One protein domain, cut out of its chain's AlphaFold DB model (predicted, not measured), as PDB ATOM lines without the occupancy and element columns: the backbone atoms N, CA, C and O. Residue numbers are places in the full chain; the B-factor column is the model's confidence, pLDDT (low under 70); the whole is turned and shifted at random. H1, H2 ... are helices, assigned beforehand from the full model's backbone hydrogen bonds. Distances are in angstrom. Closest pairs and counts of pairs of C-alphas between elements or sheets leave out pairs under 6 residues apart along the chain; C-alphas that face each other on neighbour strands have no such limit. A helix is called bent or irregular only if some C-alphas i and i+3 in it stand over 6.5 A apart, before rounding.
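This is residues 387 to 509 of the 886 residues of an uncharacterized protein of Corynebacterium mustelae (UniProt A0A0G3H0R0). A compact body of helices is built round H4, which sits in the middle: H6, the longest helix, lies beside it, H5 and H6 on one side of it and H1 and H2 on the other, while the short H3 packs on H5. The last stretch, residues 493 to 509, runs along the outside with no named element. The printed part has 123 residues with six named helices, H1 to H6 in chain order, and no named strand; the class is all helix. It is compact, with a radius of gyration of the C-alphas of 13.1 A and spans of 35 by 29 by 24 A.

H6, residues 477 to 492, is 22.4 A long and ends at C-alpha 492 (119.508, 183.455, 84.266). H4 is residues 446 to 456, 15.4 A, and H5 residues 462 to 471. H1, residues 395 to 405, begins at C-alpha 395 (118.190, 163.342, 94.842). H2, residues 415 to 426, is irregular, with C-alphas 422 and 425 7.3 A apart. H3 is residues 429 to 435.

H6 touches the hub H4, closest at the C-alphas of Gly 447 and Cys 483, 4.6 A, at a shallow tilt of 21 degrees, the same way. H4, H5 and H6 form an up-and-down bundle, each running against the one before. H1 touches H4 at Ile 402 and Leu 451, C-alphas 6.2 A apart. H2 touches H4 at Ile 417 and Lys 449, C-alphas 6.7 A apart. H3 touches H5 at Ala 433 and Thr 464, C-alphas 4.5 A apart. H3 and H6 are apart. Every O i to N i+4 pair is within hydrogen-bond range in H1, H3, H4, H5 and H6; in H2, 6 of 8.

The C-alphas farthest apart, Pro 409 and Ala 504, are 37.4 A apart. The printed part has no cut and no long link between helices. Low-confidence residues include 387 to 393 and 407 to 416.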
ATOM      1  N   GLY A 387     120.662 173.255  80.728       51.69
ATOM      2  CA  GLY A 387     121.661 172.292  81.219       51.69
ATOM      3  C   GLY A 387     121.655 171.970  82.721       51.69
ATOM      4  O   GLY A 387     122.311 171.010  83.113       51.69
ATOM      5  N   ILE A 388     120.957 172.744  83.567       59.69
ATOM      6  CA  ILE A 388     121.037 172.623  85.047       59.69
ATOM      7  C   ILE A 388     119.717 172.125  85.668       59.69
ATOM      8  O   ILE A 388     119.647 171.862  86.863       59.69
ATOM      9  N   SER A 389     118.654 171.947  84.879       61.59
ATOM     10  CA  SER A 389     117.399 171.398  85.401       61.59
ATOM     11  C   SER A 389     117.560 169.908  85.686       61.59
ATOM     12  O   SER A 389     117.787 169.116  84.772       61.59
ATOM     13  N   VAL A 390     117.442 169.525  86.954       68.31
ATOM     14  CA  VAL A 390     117.493 168.124  87.380       68.31
ATOM     15  C   VAL A 390     116.105 167.722  87.850       68.31
ATOM     16  O   VAL A 390     115.504 168.420  88.666       68.31
ATOM     17  N   GLU A 391     115.610 166.595  87.338       65.75
ATOM     18  CA  GLU A 391     114.338 166.024  87.777       65.75
ATOM     19  C   GLU A 391     114.337 165.825  89.303       65.75
ATOM     20  O   GLU A 391     115.291 165.240  89.835       65.75
ATOM     21  N   PRO A 392     113.289 166.275  90.018       61.59
ATOM     22  CA  PRO A 392     113.267 166.260  91.479       61.59
ATOM     23  C   PRO A 392     113.453 164.883  92.133       61.59
ATOM     24  O   PRO A 392     113.893 164.790  93.278       61.59
ATOM     25  N   ASP A 393     113.149 163.810  91.398       64.94
ATOM     26  CA  ASP A 393     113.167 162.432  91.896       64.94
ATOM     27  C   ASP A 393     114.588 161.838  92.005       64.94
ATOM     28  O   ASP A 393     114.789 160.816  92.669       64.94
ATOM     29  N   ASP A 394     115.601 162.468  91.395       73.56
ATOM     30  CA  ASP A 394     116.999 162.012  91.433       73.56
ATOM     31  C   ASP A 394     117.833 162.844  92.421       73.56
ATOM     32  O   ASP A 394     118.695 163.649  92.057       73.56
ATOM     33  N   VAL A 395     117.572 162.619  93.714       69.75
ATOM     34  CA  VAL A 395     118.190 163.342  94.842       69.75
ATOM     35  C   VAL A 395     119.722 163.377  94.765       69.75
ATOM     36  O   VAL A 395     120.324 164.378  95.138       69.75
ATOM     37  N   LYS A 396     120.371 162.329  94.232       73.06
ATOM     38  CA  LYS A 396     121.838 162.289  94.083       73.06
ATOM     39  C   LYS A 396     122.344 163.234  92.995       73.06
ATOM     40  O   LYS A 396     123.403 163.839  93.153       73.06
ATOM     41  N   LYS A 397     121.616 163.360  91.882       75.44
ATOM     42  CA  LYS A 397     121.949 164.343  90.842       75.44
ATOM     43  C   LYS A 397     121.693 165.764  91.326       75.44
ATOM     44  O   LYS A 397     122.503 166.635  91.026       75.44
ATOM     45  N   LEU A 398     120.623 165.982  92.093       73.25
ATOM     46  CA  LEU A 398     120.343 167.276  92.718       73.25
ATOM     47  C   LEU A 398     121.427 167.677  93.709       73.25
ATOM     48  O   LEU A 398     121.938 168.787  93.635       73.25
ATOM     49  N   GLU A 399     121.824 166.760  94.586       74.88
ATOM     50  CA  GLU A 399     122.932 166.954  95.517       74.88
ATOM     51  C   GLU A 399     124.223 167.330  94.774       74.88
ATOM     52  O   GLU A 399     124.849 168.334  95.102       74.88
ATOM     53  N   SER A 400     124.576 166.593  93.716       75.38
ATOM     54  CA  SER A 400     125.754 166.886  92.889       75.38
ATOM     55  C   SER A 400     125.682 168.264  92.209       75.38
ATOM     56  O   SER A 400     126.672 168.993  92.180       75.38
ATOM     57  N   ALA A 401     124.508 168.642  91.690       76.31
ATOM     58  CA  ALA A 401     124.285 169.931  91.038       76.31
ATOM     59  C   ALA A 401     124.300 171.109  92.026       76.31
ATOM     60  O   ALA A 401     124.813 172.172  91.703       76.31
ATOM     61  N   ILE A 402     123.770 170.930  93.239       76.69
ATOM     62  CA  ILE A 402     123.840 171.949  94.293       76.69
ATOM     63  C   ILE A 402     125.294 172.117  94.735       76.69
ATOM     64  O   ILE A 402     125.795 173.236  94.771       76.69
ATOM     65  N   LEU A 403     126.002 171.016  95.008       76.44
ATOM     66  CA  LEU A 403     127.399 171.059  95.448       76.44
ATOM     67  C   LEU A 403     128.315 171.745  94.424       76.44
ATOM     68  O   LEU A 403     129.195 172.500  94.830       76.44
ATOM     69  N   SER A 404     128.092 171.548  93.119       77.44
ATOM     70  CA  SER A 404     128.887 172.206  92.071       77.44
ATOM     71  C   SER A 404     128.655 173.717  91.953       77.44
ATOM     72  O   SER A 404     129.512 174.413  91.410       77.44
ATOM     73  N   LEU A 405     127.530 174.223  92.463       74.19
ATOM     74  CA  LEU A 405     127.174 175.645  92.471       74.19
ATOM     75  C   LEU A 405     127.565 176.350  93.779       74.19
ATOM     76  O   LEU A 405     127.552 177.576  93.847       74.19
ATOM     77  N   THR A 406     127.907 175.594  94.821       71.88
ATOM     78  CA  THR A 406     128.277 176.152  96.130       71.88
ATOM     79  C   THR A 406     129.756 176.498  96.211       71.88
ATOM     80  O   THR A 406     130.609 175.836  95.623       71.88
ATOM     81  N   CYS A 407     130.096 177.482  97.041       56.00
ATOM     82  CA  CYS A 407     131.491 177.827  97.325       56.00
ATOM     83  C   CYS A 407     132.154 176.906  98.380       56.00
ATOM     84  O   CYS A 407     133.170 177.282  98.968       56.00
ATOM     85  N   GLN A 408     131.581 175.731  98.687       56.03
ATOM     86  CA  GLN A 408     132.057 174.856  99.768       56.03
ATOM     87  C   GLN A 408     133.054 173.776  99.303       56.03
ATOM     88  O   GLN A 408     132.828 173.122  98.287       56.03
ATOM     89  N   PRO A 409     134.103 173.465 100.092       44.22
ATOM     90  CA  PRO A 409     134.784 172.178 100.016       44.22
ATOM     91  C   PRO A 409     133.935 171.109 100.725       44.22
ATOM     92  O   PRO A 409     133.851 171.101 101.949       44.22
ATOM     93  N   VAL A 410     133.283 170.248  99.932       47.94
ATOM     94  CA  VAL A 410     132.582 168.989 100.282       47.94
ATOM     95  C   VAL A 410     132.195 168.851 101.766       47.94
ATOM     96  O   VAL A 410     132.883 168.197 102.549       47.94
ATOM     97  N   ILE A 411     131.047 169.418 102.140       45.59
ATOM     98  CA  ILE A 411     130.290 169.007 103.329       45.59
ATOM     99  C   ILE A 411     129.126 168.147 102.831       45.59
ATOM    100  O   ILE A 411     128.444 168.516 101.878       45.59
ATOM    101  N   SER A 412     128.931 166.980 103.449       52.50
ATOM    102  CA  SER A 412     127.772 166.112 103.209       52.50
ATOM    103  C   SER A 412     126.491 166.936 103.299       52.50
ATOM    104  O   SER A 412     126.270 167.602 104.310       52.50
ATOM    105  N   VAL A 413     125.631 166.868 102.280       59.16
ATOM    106  CA  VAL A 413     124.293 167.456 102.362       59.16
ATOM    107  C   VAL A 413     123.570 166.802 103.545       59.16
ATOM    108  O   VAL A 413     123.504 165.575 103.639       59.16
ATOM    109  N   ASP A 414     123.111 167.608 104.507       64.62
ATOM    110  CA  ASP A 414     122.428 167.109 105.706       64.62
ATOM    111  C   ASP A 414     121.144 166.355 105.305       64.62
ATOM    112  O   ASP A 414     120.446 166.723 104.353       64.62
ATOM    113  N   SER A 415     120.799 165.327 106.079       66.38
ATOM    114  CA  SER A 415     119.517 164.621 106.052       66.38
ATOM    115  C   SER A 415     118.300 165.553 105.935       66.38
ATOM    116  O   SER A 415     117.349 165.222 105.229       66.38
ATOM    117  N   ALA A 416     118.345 166.739 106.549       68.69
ATOM    118  CA  ALA A 416     117.274 167.732 106.483       68.69
ATOM    119  C   ALA A 416     117.084 168.350 105.082       68.69
ATOM    120  O   ALA A 416     115.950 168.599 104.667       68.69
ATOM    121  N   ILE A 417     118.171 168.580 104.338       77.31
ATOM    122  CA  ILE A 417     118.115 169.102 102.963       77.31
ATOM    123  C   ILE A 417     117.669 167.989 102.017       77.31
ATOM    124  O   ILE A 417     116.810 168.216 101.173       77.31
ATOM    125  N   ILE A 418     118.197 166.774 102.198       75.38
ATOM    126  CA  ILE A 418     117.782 165.585 101.442       75.38
ATOM    127  C   ILE A 418     116.270 165.375 101.565       75.38
ATOM    128  O   ILE A 418     115.589 165.157 100.565       75.38
ATOM    129  N   GLU A 419     115.733 165.476 102.781       79.62
ATOM    130  CA  GLU A 419     114.300 165.333 103.019       79.62
ATOM    131  C   GLU A 419     113.496 166.484 102.404       79.62
ATOM    132  O   GLU A 419     112.460 166.246 101.788       79.62
ATOM    133  N   PHE A 420     113.994 167.722 102.493       84.31
ATOM    134  CA  PHE A 420     113.377 168.867 101.823       84.31
ATOM    135  C   PHE A 420     113.298 168.678 100.301       84.31
ATOM    136  O   PHE A 420     112.229 168.880  99.730       84.31
ATOM    137  N   LEU A 421     114.385 168.246  99.655       81.44
ATOM    138  CA  LEU A 421     114.427 168.008  98.210       81.44
ATOM    139  C   LEU A 421     113.454 166.902  97.779       81.44
ATOM    140  O   LEU A 421     112.794 167.047  96.755       81.44
ATOM    141  N   ARG A 422     113.300 165.836  98.579       80.56
ATOM    142  CA  ARG A 422     112.340 164.750  98.297       80.56
ATOM    143  C   ARG A 422     110.892 165.214  98.292       80.56
ATOM    144  O   ARG A 422     110.099 164.747  97.479       80.56
ATOM    145  N   ILE A 423     110.527 166.085  99.232       84.38
ATOM    146  CA  ILE A 423     109.144 166.556  99.359       84.38
ATOM    147  C   ILE A 423     108.868 167.791  98.503       84.38
ATOM    148  O   ILE A 423     107.705 168.139  98.330       84.38
ATOM    149  N   LEU A 424     109.903 168.444  97.960       84.62
ATOM    150  CA  LEU A 424     109.798 169.695  97.209       84.62
ATOM    151  C   LEU A 424     108.726 169.673  96.098       84.62
ATOM    152  O   LEU A 424     107.950 170.627  96.049       84.62
ATOM    153  N   PRO A 425     108.575 168.607  95.281       82.88
ATOM    154  CA  PRO A 425     107.526 168.537  94.252       82.88
ATOM    155  C   PRO A 425     106.093 168.563  94.797       82.88
ATOM    156  O   PRO A 425     105.152 168.815  94.051       82.88
ATOM    157  N   GLN A 426     105.917 168.259  96.084       84.00
ATOM    158  CA  GLN A 426     104.621 168.165  96.760       84.00
ATOM    159  C   GLN A 426     104.249 169.466  97.485       84.00
ATOM    160  O   GLN A 426     103.144 169.580  98.018       84.00
ATOM    161  N   LEU A 427     105.167 170.436  97.556       85.19
ATOM    162  CA  LEU A 427     104.964 171.683  98.286       85.19
ATOM    163  C   LEU A 427     104.317 172.751  97.394       85.19
ATOM    164  O   LEU A 427     104.694 172.945  96.243       85.19
ATOM    165  N   SER A 428     103.369 173.497  97.959       89.94
ATOM    166  CA  SER A 428     102.835 174.719  97.344       89.94
ATOM    167  C   SER A 428     103.820 175.892  97.446       89.94
ATOM    168  O   SER A 428     104.697 175.896  98.307       89.94
ATOM    169  N   ASP A 429     103.627 176.938  96.633       88.25
ATOM    170  CA  ASP A 429     104.441 178.169  96.640       88.25
ATOM    171  C   ASP A 429     104.613 178.769  98.049       88.25
ATOM    172  O   ASP A 429     105.723 179.067  98.481       88.25
ATOM    173  N   GLN A 430     103.531 178.854  98.828       86.38
ATOM    174  CA  GLN A 430     103.591 179.342 100.210       86.38
ATOM    175  C   GLN A 430     104.359 178.399 101.142       86.38
ATOM    176  O   GLN A 430     105.034 178.848 102.069       86.38
ATOM    177  N   GLN A 431     104.259 177.084 100.930       86.75
ATOM    178  CA  GLN A 431     105.002 176.105 101.723       86.75
ATOM    179  C   GLN A 431     106.497 176.147 101.400       86.75
ATOM    180  O   GLN A 431     107.298 176.050 102.328       86.75
ATOM    181  N   ILE A 432     106.878 176.344 100.134       88.69
ATOM    182  CA  ILE A 432     108.273 176.548  99.719       88.69
ATOM    183  C   ILE A 432     108.807 177.854 100.317       88.69
ATOM    184  O   ILE A 432     109.841 177.838 100.984       88.69
ATOM    185  N   ALA A 433     108.065 178.956 100.185       88.38
ATOM    186  CA  ALA A 433     108.434 180.255 100.747       88.38
ATOM    187  C   ALA A 433     108.692 180.199 102.264       88.38
ATOM    188  O   ALA A 433     109.704 180.710 102.737       88.38
ATOM    189  N   ARG A 434     107.847 179.491 103.032       85.94
ATOM    190  CA  ARG A 434     108.058 179.265 104.480       85.94
ATOM    191  C   ARG A 434     109.354 178.514 104.793       85.94
ATOM    192  O   ARG A 434     109.928 178.708 105.859       85.94
ATOM    193  N   ARG A 435     109.823 177.637 103.899       86.19
ATOM    194  CA  ARG A 435     111.088 176.898 104.068       86.19
ATOM    195  C   ARG A 435     112.317 177.717 103.659       86.19
ATOM    196  O   ARG A 435     113.409 177.390 104.117       86.19
ATOM    197  N   LEU A 436     112.129 178.767 102.857       87.00
ATOM    198  CA  LEU A 436     113.142 179.757 102.465       87.00
ATOM    199  C   LEU A 436     113.099 181.037 103.317       87.00
ATOM    200  O   LEU A 436     113.708 182.048 102.976       87.00
ATOM    201  N   GLN A 437     112.355 181.015 104.419       81.94
ATOM    202  CA  GLN A 437     112.121 182.198 105.222       81.94
ATOM    203  C   GLN A 437     113.407 182.693 105.896       81.94
ATOM    204  O   GLN A 437     114.078 181.960 106.628       81.94
ATOM    205  N   TRP A 438     113.702 183.977 105.700       72.38
ATOM    206  CA  TRP A 438     114.761 184.675 106.416       72.38
ATOM    207  C   TRP A 438     114.330 185.026 107.851       72.38
ATOM    208  O   TRP A 438     113.236 185.547 108.078       72.38
ATOM    209  N   VAL A 439     115.216 184.759 108.811       71.31
ATOM    210  CA  VAL A 439     115.151 185.211 110.211       71.31
ATOM    211  C   VAL A 439     116.566 185.609 110.652       71.31
ATOM    212  O   VAL A 439     117.533 185.067 110.113       71.31
ATOM    213  N   ASP A 440     116.705 186.531 111.612       58.56
ATOM    214  CA  ASP A 440     118.001 187.124 112.011       58.56
ATOM    215  C   ASP A 440     119.086 186.079 112.357       58.56
ATOM    216  O   ASP A 440     120.265 186.297 112.083       58.56
ATOM    217  N   ASP A 441     118.678 184.914 112.877       61.50
ATOM    218  CA  ASP A 441     119.542 183.763 113.182       61.50
ATOM    219  C   ASP A 441     119.186 182.518 112.340       61.50
ATOM    220  O   ASP A 441     119.144 181.383 112.818       61.50
ATOM    221  N   GLY A 442     118.907 182.740 111.052       61.50
ATOM    222  CA  GLY A 442     118.426 181.727 110.111       61.50
ATOM    223  C   GLY A 442     119.307 180.477 110.012       61.50
ATOM    224  O   GLY A 442     120.521 180.534 110.272       61.50
ATOM    225  N   PRO A 443     118.709 179.329 109.647       67.50
ATOM    226  CA  PRO A 443     119.415 178.062 109.626       67.50
ATOM    227  C   PRO A 443     120.576 178.114 108.616       67.50
ATOM    228  O   PRO A 443     120.476 178.785 107.584       67.50
ATOM    229  N   PRO A 444     121.700 177.433 108.899       72.62
ATOM    230  CA  PRO A 444     122.895 177.492 108.055       72.62
ATOM    231  C   PRO A 444     122.673 176.911 106.648       72.62
ATOM    232  O   PRO A 444     123.499 177.133 105.771       72.62
ATOM    233  N   ASP A 445     121.568 176.195 106.430       80.25
ATOM    234  CA  ASP A 445     121.214 175.524 105.180       80.25
ATOM    235  C   ASP A 445     120.311 176.349 104.243       80.25
ATOM    236  O   ASP A 445     119.931 175.858 103.180       80.25
ATOM    237  N   LEU A 446     119.964 177.593 104.601       86.25
ATOM    238  CA  LEU A 446     119.043 178.429 103.819       86.25
ATOM    239  C   LEU A 446     119.494 178.614 102.356       86.25
ATOM    240  O   LEU A 446     118.682 178.466 101.444       86.25
ATOM    241  N   GLY A 447     120.786 178.869 102.127       85.56
ATOM    242  CA  GLY A 447     121.342 179.019 100.778       85.56
ATOM    243  C   GLY A 447     121.266 177.732  99.951       85.56
ATOM    244  O   GLY A 447     120.888 177.762  98.783       85.56
ATOM    245  N   LEU A 448     121.507 176.577 100.580       85.75
ATOM    246  CA  LEU A 448     121.391 175.263  99.933       85.75
ATOM    247  C   LEU A 448     119.940 174.931  99.571       85.75
ATOM    248  O   LEU A 448     119.682 174.388  98.498       85.75
ATOM    249  N   LYS A 449     118.979 175.293 100.430       88.75
ATOM    250  CA  LYS A 449     117.548 175.168 100.121       88.75
ATOM    251  C   LYS A 449     117.151 176.063  98.949       88.75
ATOM    252  O   LYS A 449     116.431 175.597  98.071       88.75
ATOM    253  N   ALA A 450     117.631 177.308  98.908       90.81
ATOM    254  CA  ALA A 450     117.369 178.235  97.807       90.81
ATOM    255  C   ALA A 450     117.914 177.697  96.473       90.81
ATOM    256  O   ALA A 450     117.176 177.636  95.491       90.81
ATOM    257  N   LEU A 451     119.165 177.221  96.460       88.62
ATOM    258  CA  LEU A 451     119.770 176.564  95.297       88.62
ATOM    259  C   LEU A 451     118.977 175.325  94.870       88.62
ATOM    260  O   LEU A 451     118.668 175.173  93.693       88.62
ATOM    261  N   GLY A 452     118.594 174.473  95.824       86.19
ATOM    262  CA  GLY A 452     117.777 173.291  95.562       86.19
ATOM    263  C   GLY A 452     116.455 173.624  94.876       86.19
ATOM    264  O   GLY A 452     116.124 173.023  93.861       86.19
ATOM    265  N   VAL A 453     115.740 174.644  95.362       89.31
ATOM    266  CA  VAL A 453     114.505 175.119  94.721       89.31
ATOM    267  C   VAL A 453     114.773 175.546  93.282       89.31
ATOM    268  O   VAL A 453     114.133 175.034  92.370       89.31
ATOM    269  N   VAL A 454     115.747 176.430  93.063       89.12
ATOM    270  CA  VAL A 454     116.047 177.009  91.742       89.12
ATOM    271  C   VAL A 454     116.530 175.958  90.733       89.12
ATOM    272  O   VAL A 454     116.247 176.068  89.539       89.12
ATOM    273  N   VAL A 455     117.237 174.923  91.191       85.88
ATOM    274  CA  VAL A 455     117.710 173.818  90.343       85.88
ATOM    275  C   VAL A 455     116.564 172.879  89.951       85.88
ATOM    276  O   VAL A 455     116.508 172.461  88.790       85.88
ATOM    277  N   SER A 456     115.659 172.573  90.888       81.50
ATOM    278  CA  SER A 456     114.620 171.547  90.732       81.50
ATOM    279  C   SER A 456     113.326 172.027  90.076       81.50
ATOM    280  O   SER A 456     112.652 171.225  89.433       81.50
ATOM    281  N   VAL A 457     112.921 173.287  90.270       81.06
ATOM    282  CA  VAL A 457     111.580 173.733  89.852       81.06
ATOM    283  C   VAL A 457     111.578 174.363  88.450       81.06
ATOM    284  O   VAL A 457     112.497 175.108  88.097       81.06
ATOM    285  N   PRO A 458     110.534 174.112  87.637       76.75
ATOM    286  CA  PRO A 458     110.411 174.712  86.308       76.75
ATOM    287  C   PRO A 458     109.890 176.157  86.348       76.75
ATOM    288  O   PRO A 458     110.089 176.898  85.394       76.75
ATOM    289  N   THR A 459     109.213 176.555  87.430       84.44
ATOM    290  CA  THR A 459     108.691 177.914  87.665       84.44
ATOM    291  C   THR A 459     108.686 178.204  89.166       84.44
ATOM    292  O   THR A 459     108.547 177.273  89.961       84.44
ATOM    293  N   ILE A 460     108.816 179.473  89.556       87.50
ATOM    294  CA  ILE A 460     108.645 179.920  90.948       87.50
ATOM    295  C   ILE A 460     107.398 180.794  91.059       87.50
ATOM    296  O   ILE A 460     107.124 181.616  90.185       87.50
ATOM    297  N   GLY A 461     106.623 180.590  92.124       88.50
ATOM    298  CA  GLY A 461     105.473 181.429  92.430       88.50
ATOM    299  C   GLY A 461     105.869 182.710  93.177       88.50
ATOM    300  O   GLY A 461     107.037 182.899  93.539       88.50
ATOM    301  N   PRO A 462     104.900 183.610  93.412       89.56
ATOM    302  CA  PRO A 462     105.176 184.948  93.916       89.56
ATOM    303  C   PRO A 462     105.730 184.998  95.343       89.56
ATOM    304  O   PRO A 462     106.573 185.849  95.641       89.56
ATOM    305  N   HIS A 463     105.324 184.070  96.216       89.00
ATOM    306  CA  HIS A 463     105.844 184.007  97.584       89.00
ATOM    307  C   HIS A 463     107.259 183.428  97.594       89.00
ATOM    308  O   HIS A 463     108.110 183.908  98.338       89.00
ATOM    309  N   THR A 464     107.537 182.426  96.753       91.06
ATOM    310  CA  THR A 464     108.884 181.857  96.611       91.06
ATOM    311  C   THR A 464     109.852 182.882  96.026       91.06
ATOM    312  O   THR A 464     110.965 183.017  96.528       91.06
ATOM    313  N   ALA A 465     109.425 183.651  95.019       91.75
ATOM    314  CA  ALA A 465     110.209 184.747  94.452       91.75
ATOM    315  C   ALA A 465     110.546 185.813  95.507       91.75
ATOM    316  O   ALA A 465     111.706 186.206  95.633       91.75
ATOM    317  N   MET A 466     109.562 186.226  96.318       92.00
ATOM    318  CA  MET A 466     109.801 187.157  97.422       92.00
ATOM    319  C   MET A 466     110.742 186.563  98.483       92.00
ATOM    320  O   MET A 466     111.671 187.237  98.920       92.00
ATOM    321  N   ALA A 467     110.566 185.292  98.858       90.12
ATOM    322  CA  ALA A 467     111.412 184.620  99.846       90.12
ATOM    323  C   ALA A 467     112.871 184.463  99.376       90.12
ATOM    324  O   ALA A 467     113.791 184.648 100.171       90.12
ATOM    325  N   LEU A 468     113.100 184.183  98.086       90.31
ATOM    326  CA  LEU A 468     114.442 184.155  97.497       90.31
ATOM    327  C   LEU A 468     115.127 185.523  97.610       90.31
ATOM    328  O   LEU A 468     116.287 185.586  98.017       90.31
ATOM    329  N   ILE A 469     114.410 186.613  97.322       90.25
ATOM    330  CA  ILE A 469     114.925 187.982  97.477       90.25
ATOM    331  C   ILE A 469     115.194 188.300  98.955       90.25
ATOM    332  O   ILE A 469     116.264 188.806  99.289       90.25
ATOM    333  N   ASP A 470     114.270 187.961  99.859       87.88
ATOM    334  CA  ASP A 470     114.435 188.184 101.302       87.88
ATOM    335  C   ASP A 470     115.624 187.396 101.883       87.88
ATOM    336  O   ASP A 470     116.287 187.875 102.805       87.88
ATOM    337  N   SER A 471     115.954 186.224 101.329       86.38
ATOM    338  CA  SER A 471     117.055 185.374 101.812       86.38
ATOM    339  C   SER A 471     118.441 186.041 101.752       86.38
ATOM    340  O   SER A 471     119.308 185.737 102.577       86.38
ATOM    341  N   GLN A 472     118.624 187.030 100.868       84.50
ATOM    342  CA  GLN A 472     119.850 187.838 100.760       84.50
ATOM    343  C   GLN A 472     120.178 188.656 101.998       84.50
ATOM    344  O   GLN A 472     121.310 189.088 102.197       84.50
ATOM    345  N   ARG A 473     119.189 188.871 102.861       81.69
ATOM    346  CA  ARG A 473     119.342 189.672 104.074       81.69
ATOM    347  C   ARG A 473     120.110 188.927 105.167       81.69
ATOM    348  O   ARG A 473     120.306 189.467 106.255       81.69
ATOM    349  N   SER A 474     120.534 187.685 104.915       72.19
ATOM    350  CA  SER A 474     121.360 186.908 105.837       72.19
ATOM    351  C   SER A 474     122.637 187.665 106.217       72.19
ATOM    352  O   SER A 474     123.374 188.143 105.360       72.19
ATOM    353  N   GLY A 475     122.922 187.746 107.520       65.94
ATOM    354  CA  GLY A 475     124.168 188.321 108.038       65.94
ATOM    355  C   GLY A 475     125.358 187.353 108.011       65.94
ATOM    356  O   GLY A 475     126.457 187.731 108.423       65.94
ATOM    357  N   LYS A 476     125.148 186.100 107.575       77.12
ATOM    358  CA  LYS A 476     126.165 185.039 107.526       77.12
ATOM    359  C   LYS A 476     126.786 185.004 106.121       77.12
ATOM    360  O   LYS A 476     126.105 184.526 105.216       77.12
ATOM    361  N   PRO A 477     128.069 185.389 105.935       74.50
ATOM    362  CA  PRO A 477     128.672 185.573 104.608       74.50
ATOM    363  C   PRO A 477     128.476 184.399 103.640       74.50
ATOM    364  O   PRO A 477     128.213 184.604 102.462       74.50
ATOM    365  N   LYS A 478     128.553 183.162 104.149       74.19
ATOM    366  CA  LYS A 478     128.365 181.939 103.353       74.19
ATOM    367  C   LYS A 478     126.934 181.773 102.842       74.19
ATOM    368  O   LYS A 478     126.733 181.516 101.666       74.19
ATOM    369  N   VAL A 479     125.952 181.955 103.725       79.50
ATOM    370  CA  VAL A 479     124.531 181.852 103.362       79.50
ATOM    371  C   VAL A 479     124.182 182.941 102.353       79.50
ATOM    372  O   VAL A 479     123.502 182.658 101.378       79.50
ATOM    373  N   THR A 480     124.695 184.158 102.550       80.25
ATOM    374  CA  THR A 480     124.526 185.269 101.605       80.25
ATOM    375  C   THR A 480     125.095 184.928 100.225       80.25
ATOM    376  O   THR A 480     124.412 185.147  99.229       80.25
ATOM    377  N   ALA A 481     126.296 184.341 100.156       80.38
ATOM    378  CA  ALA A 481     126.914 183.922  98.897       80.38
ATOM    379  C   ALA A 481     126.094 182.841  98.173       80.38
ATOM    380  O   ALA A 481     125.766 183.008  97.004       80.38
ATOM    381  N   ASP A 482     125.681 181.779  98.871       83.12
ATOM    382  CA  ASP A 482     124.875 180.704  98.271       83.12
ATOM    383  C   ASP A 482     123.489 181.211  97.818       83.12
ATOM    384  O   ASP A 482     123.005 180.862  96.741       83.12
ATOM    385  N   CYS A 483     122.858 182.090  98.605       87.69
ATOM    386  CA  CYS A 483     121.632 182.782  98.206       87.69
ATOM    387  C   CYS A 483     121.849 183.676  96.974       87.69
ATOM    388  O   CYS A 483     120.916 183.863  96.191       87.69
ATOM    389  N   ALA A 484     123.039 184.271  96.807       85.62
ATOM    390  CA  ALA A 484     123.346 185.155  95.674       85.62
ATOM    391  C   ALA A 484     123.454 184.335  94.400       85.62
ATOM    392  O   ALA A 484     122.759 184.630  93.430       85.62
ATOM    393  N   THR A 485     124.169 183.213  94.475       86.00
ATOM    394  CA  THR A 485     124.199 182.213  93.410       86.00
ATOM    395  C   THR A 485     122.793 181.726  93.052       86.00
ATOM    396  O   THR A 485     122.461 181.616  91.874       86.00
ATOM    397  N   ALA A 486     121.927 181.468  94.042       89.12
ATOM    398  CA  ALA A 486     120.551 181.042  93.781       89.12
ATOM    399  C   ALA A 486     119.729 182.110  93.040       89.12
ATOM    400  O   ALA A 486     118.998 181.777  92.108       89.12
ATOM    401  N   LEU A 487     119.849 183.387  93.420       89.50
ATOM    402  CA  LEU A 487     119.152 184.489  92.749       89.50
ATOM    403  C   LEU A 487     119.665 184.733  91.331       89.50
ATOM    404  O   LEU A 487     118.860 184.888  90.414       89.50
ATOM    405  N   GLU A 488     120.981 184.736  91.137       86.06
ATOM    406  CA  GLU A 488     121.594 184.862  89.813       86.06
ATOM    407  C   GLU A 488     121.161 183.721  88.897       86.06
ATOM    408  O   GLU A 488     120.743 183.963  87.764       86.06
ATOM    409  N   LEU A 489     121.162 182.486  89.402       86.12
ATOM    410  CA  LEU A 489     120.698 181.328  88.649       86.12
ATOM    411  C   LEU A 489     119.194 181.407  88.345       86.12
ATOM    412  O   LEU A 489     118.778 181.073  87.237       86.12
ATOM    413  N   ALA A 490     118.370 181.871  89.291       88.88
ATOM    414  CA  ALA A 490     116.937 182.060  89.071       88.88
ATOM    415  C   ALA A 490     116.658 183.118  87.994       88.88
ATOM    416  O   ALA A 490     115.763 182.933  87.167       88.88
ATOM    417  N   TRP A 491     117.441 184.198  87.976       86.50
ATOM    418  CA  TRP A 491     117.380 185.227  86.943       86.50
ATOM    419  C   TRP A 491     117.816 184.694  85.576       86.50
ATOM    420  O   TRP A 491     117.071 184.814  84.606       86.50
ATOM    421  N   GLN A 492     118.974 184.036  85.503       83.06
ATOM    422  CA  GLN A 492     119.508 183.455  84.266       83.06
ATOM    423  C   GLN A 492     118.566 182.410  83.661       83.06
ATOM    424  O   GLN A 492     118.370 182.376  82.449       83.06
ATOM    425  N   ARG A 493     117.923 181.590  84.500       82.56
ATOM    426  CA  ARG A 493     116.927 180.597  84.068       82.56
ATOM    427  C   ARG A 493     115.576 181.206  83.677       82.56
ATOM    428  O   ARG A 493     114.685 180.461  83.277       82.56
ATOM    429  N   GLY A 494     115.389 182.519  83.823       82.94
ATOM    430  CA  GLY A 494     114.107 183.181  83.583       82.94
ATOM    431  C   GLY A 494     113.010 182.771  84.573       82.94
ATOM    432  O   GLY A 494     111.830 182.930  84.276       82.94
ATOM    433  N   LEU A 495     113.377 182.229  85.742       85.69
ATOM    434  CA  LEU A 495     112.432 181.873  86.806       85.69
ATOM    435  C   LEU A 495     111.956 183.129  87.545       85.69
ATOM    436  O   LEU A 495     110.791 183.230  87.919       85.69
ATOM    437  N   LEU A 496     112.854 184.100  87.741       88.00
ATOM    438  CA  LEU A 496     112.558 185.355  88.424       88.00
ATOM    439  C   LEU A 496     112.172 186.441  87.410       88.00
ATOM    440  O   LEU A 496     113.032 187.064  86.794       88.00
ATOM    441  N   LEU A 497     110.868 186.658  87.222       83.81
ATOM    442  CA  LEU A 497     110.344 187.643  86.268       83.81
ATOM    443  C   LEU A 497     110.088 189.014  86.929       83.81
ATOM    444  O   LEU A 497     109.735 189.070  88.111       83.81
ATOM    445  N   PRO A 498     110.184 190.132  86.179       82.69
ATOM    446  CA  PRO A 498     109.682 191.435  86.617       82.69
ATOM    447  C   PRO A 498     108.239 191.355  87.129       82.69
ATOM    448  O   PRO A 498     107.346 190.901  86.416       82.69
ATOM    449  N   GLY A 499     108.010 191.789  88.371       78.50
ATOM    450  CA  GLY A 499     106.692 191.723  89.017       78.50
ATOM    451  C   GLY A 499     106.275 190.333  89.515       78.50
ATOM    452  O   GLY A 499     105.148 190.189  89.976       78.50
ATOM    453  N   ALA A 500     107.151 189.321  89.452       82.38
ATOM    454  CA  ALA A 500     106.864 188.000  90.014       82.38
ATOM    455  C   ALA A 500     106.828 188.013  91.544       82.38
ATOM    456  O   ALA A 500     106.013 187.312  92.125       82.38
ATOM    457  N   ALA A 501     107.696 188.782  92.204       87.12
ATOM    458  CA  ALA A 501     107.734 188.847  93.662       87.12
ATOM    459  C   ALA A 501     106.568 189.681  94.215       87.12
ATOM    460  O   ALA A 501     106.410 190.848  93.852       87.12
ATOM    461  N   ASP A 502     105.795 189.096  95.131       83.69
ATOM    462  CA  ASP A 502     104.724 189.792  95.846       83.69
ATOM    463  C   ASP A 502     105.178 190.166  97.262       83.69
ATOM    464  O   ASP A 502     105.445 189.299  98.099       83.69
ATOM    465  N   PHE A 503     105.228 191.469  97.548       86.12
ATOM    466  CA  PHE A 503     105.595 191.978  98.868       86.12
ATOM    467  C   PHE A 503     104.619 191.539  99.969       86.12
ATOM    468  O   PHE A 503     105.044 191.356 101.109       86.12
ATOM    469  N   ALA A 504     103.338 191.306  99.653       79.50
ATOM    470  CA  ALA A 504     102.379 190.770 100.622       79.50
ATOM    471  C   ALA A 504     102.768 189.362 101.109       79.50
ATOM    472  O   ALA A 504     102.389 188.956 102.207       79.50
ATOM    473  N   GLY A 505     103.565 188.638 100.316       67.38
ATOM    474  CA  GLY A 505     104.149 187.352 100.675       67.38
ATOM    475  C   GLY A 505     105.403 187.440 101.551       67.38
ATOM    476  O   GLY A 505     105.897 186.395 101.978       67.38
ATOM    477  N   SER A 506     105.929 188.638 101.840       77.31
ATOM    478  CA  SER A 506     107.079 188.795 102.737       77.31
ATOM    479  C   SER A 506     106.676 188.509 104.182       77.31
ATOM    480  O   SER A 506     105.827 189.188 104.759       77.31
ATOM    481  N   HIS A 507     107.338 187.536 104.807       68.38
ATOM    482  CA  HIS A 507     107.055 187.151 106.191       68.38
ATOM    483  C   HIS A 507     107.325 188.285 107.197       68.38
ATOM    484  O   HIS A 507     106.681 188.365 108.240       68.38
ATOM    485  N   VAL A 508     108.303 189.152 106.921       69.88
ATOM    486  CA  VAL A 508     108.706 190.227 107.844       69.88
ATOM    487  C   VAL A 508     108.018 191.561 107.553       69.88
ATOM    488  O   VAL A 508     108.121 192.481 108.364       69.88
ATOM    489  N   GLY A 509     107.298 191.680 106.431       77.69
ATOM    490  CA  GLY A 509     106.564 192.888 106.051       77.69
ATOM    491  C   GLY A 509     107.411 194.159 106.180       77.69
ATOM    492  O   GLY A 509     108.507 194.256 105.629       77.69
TER     493      GLY A 509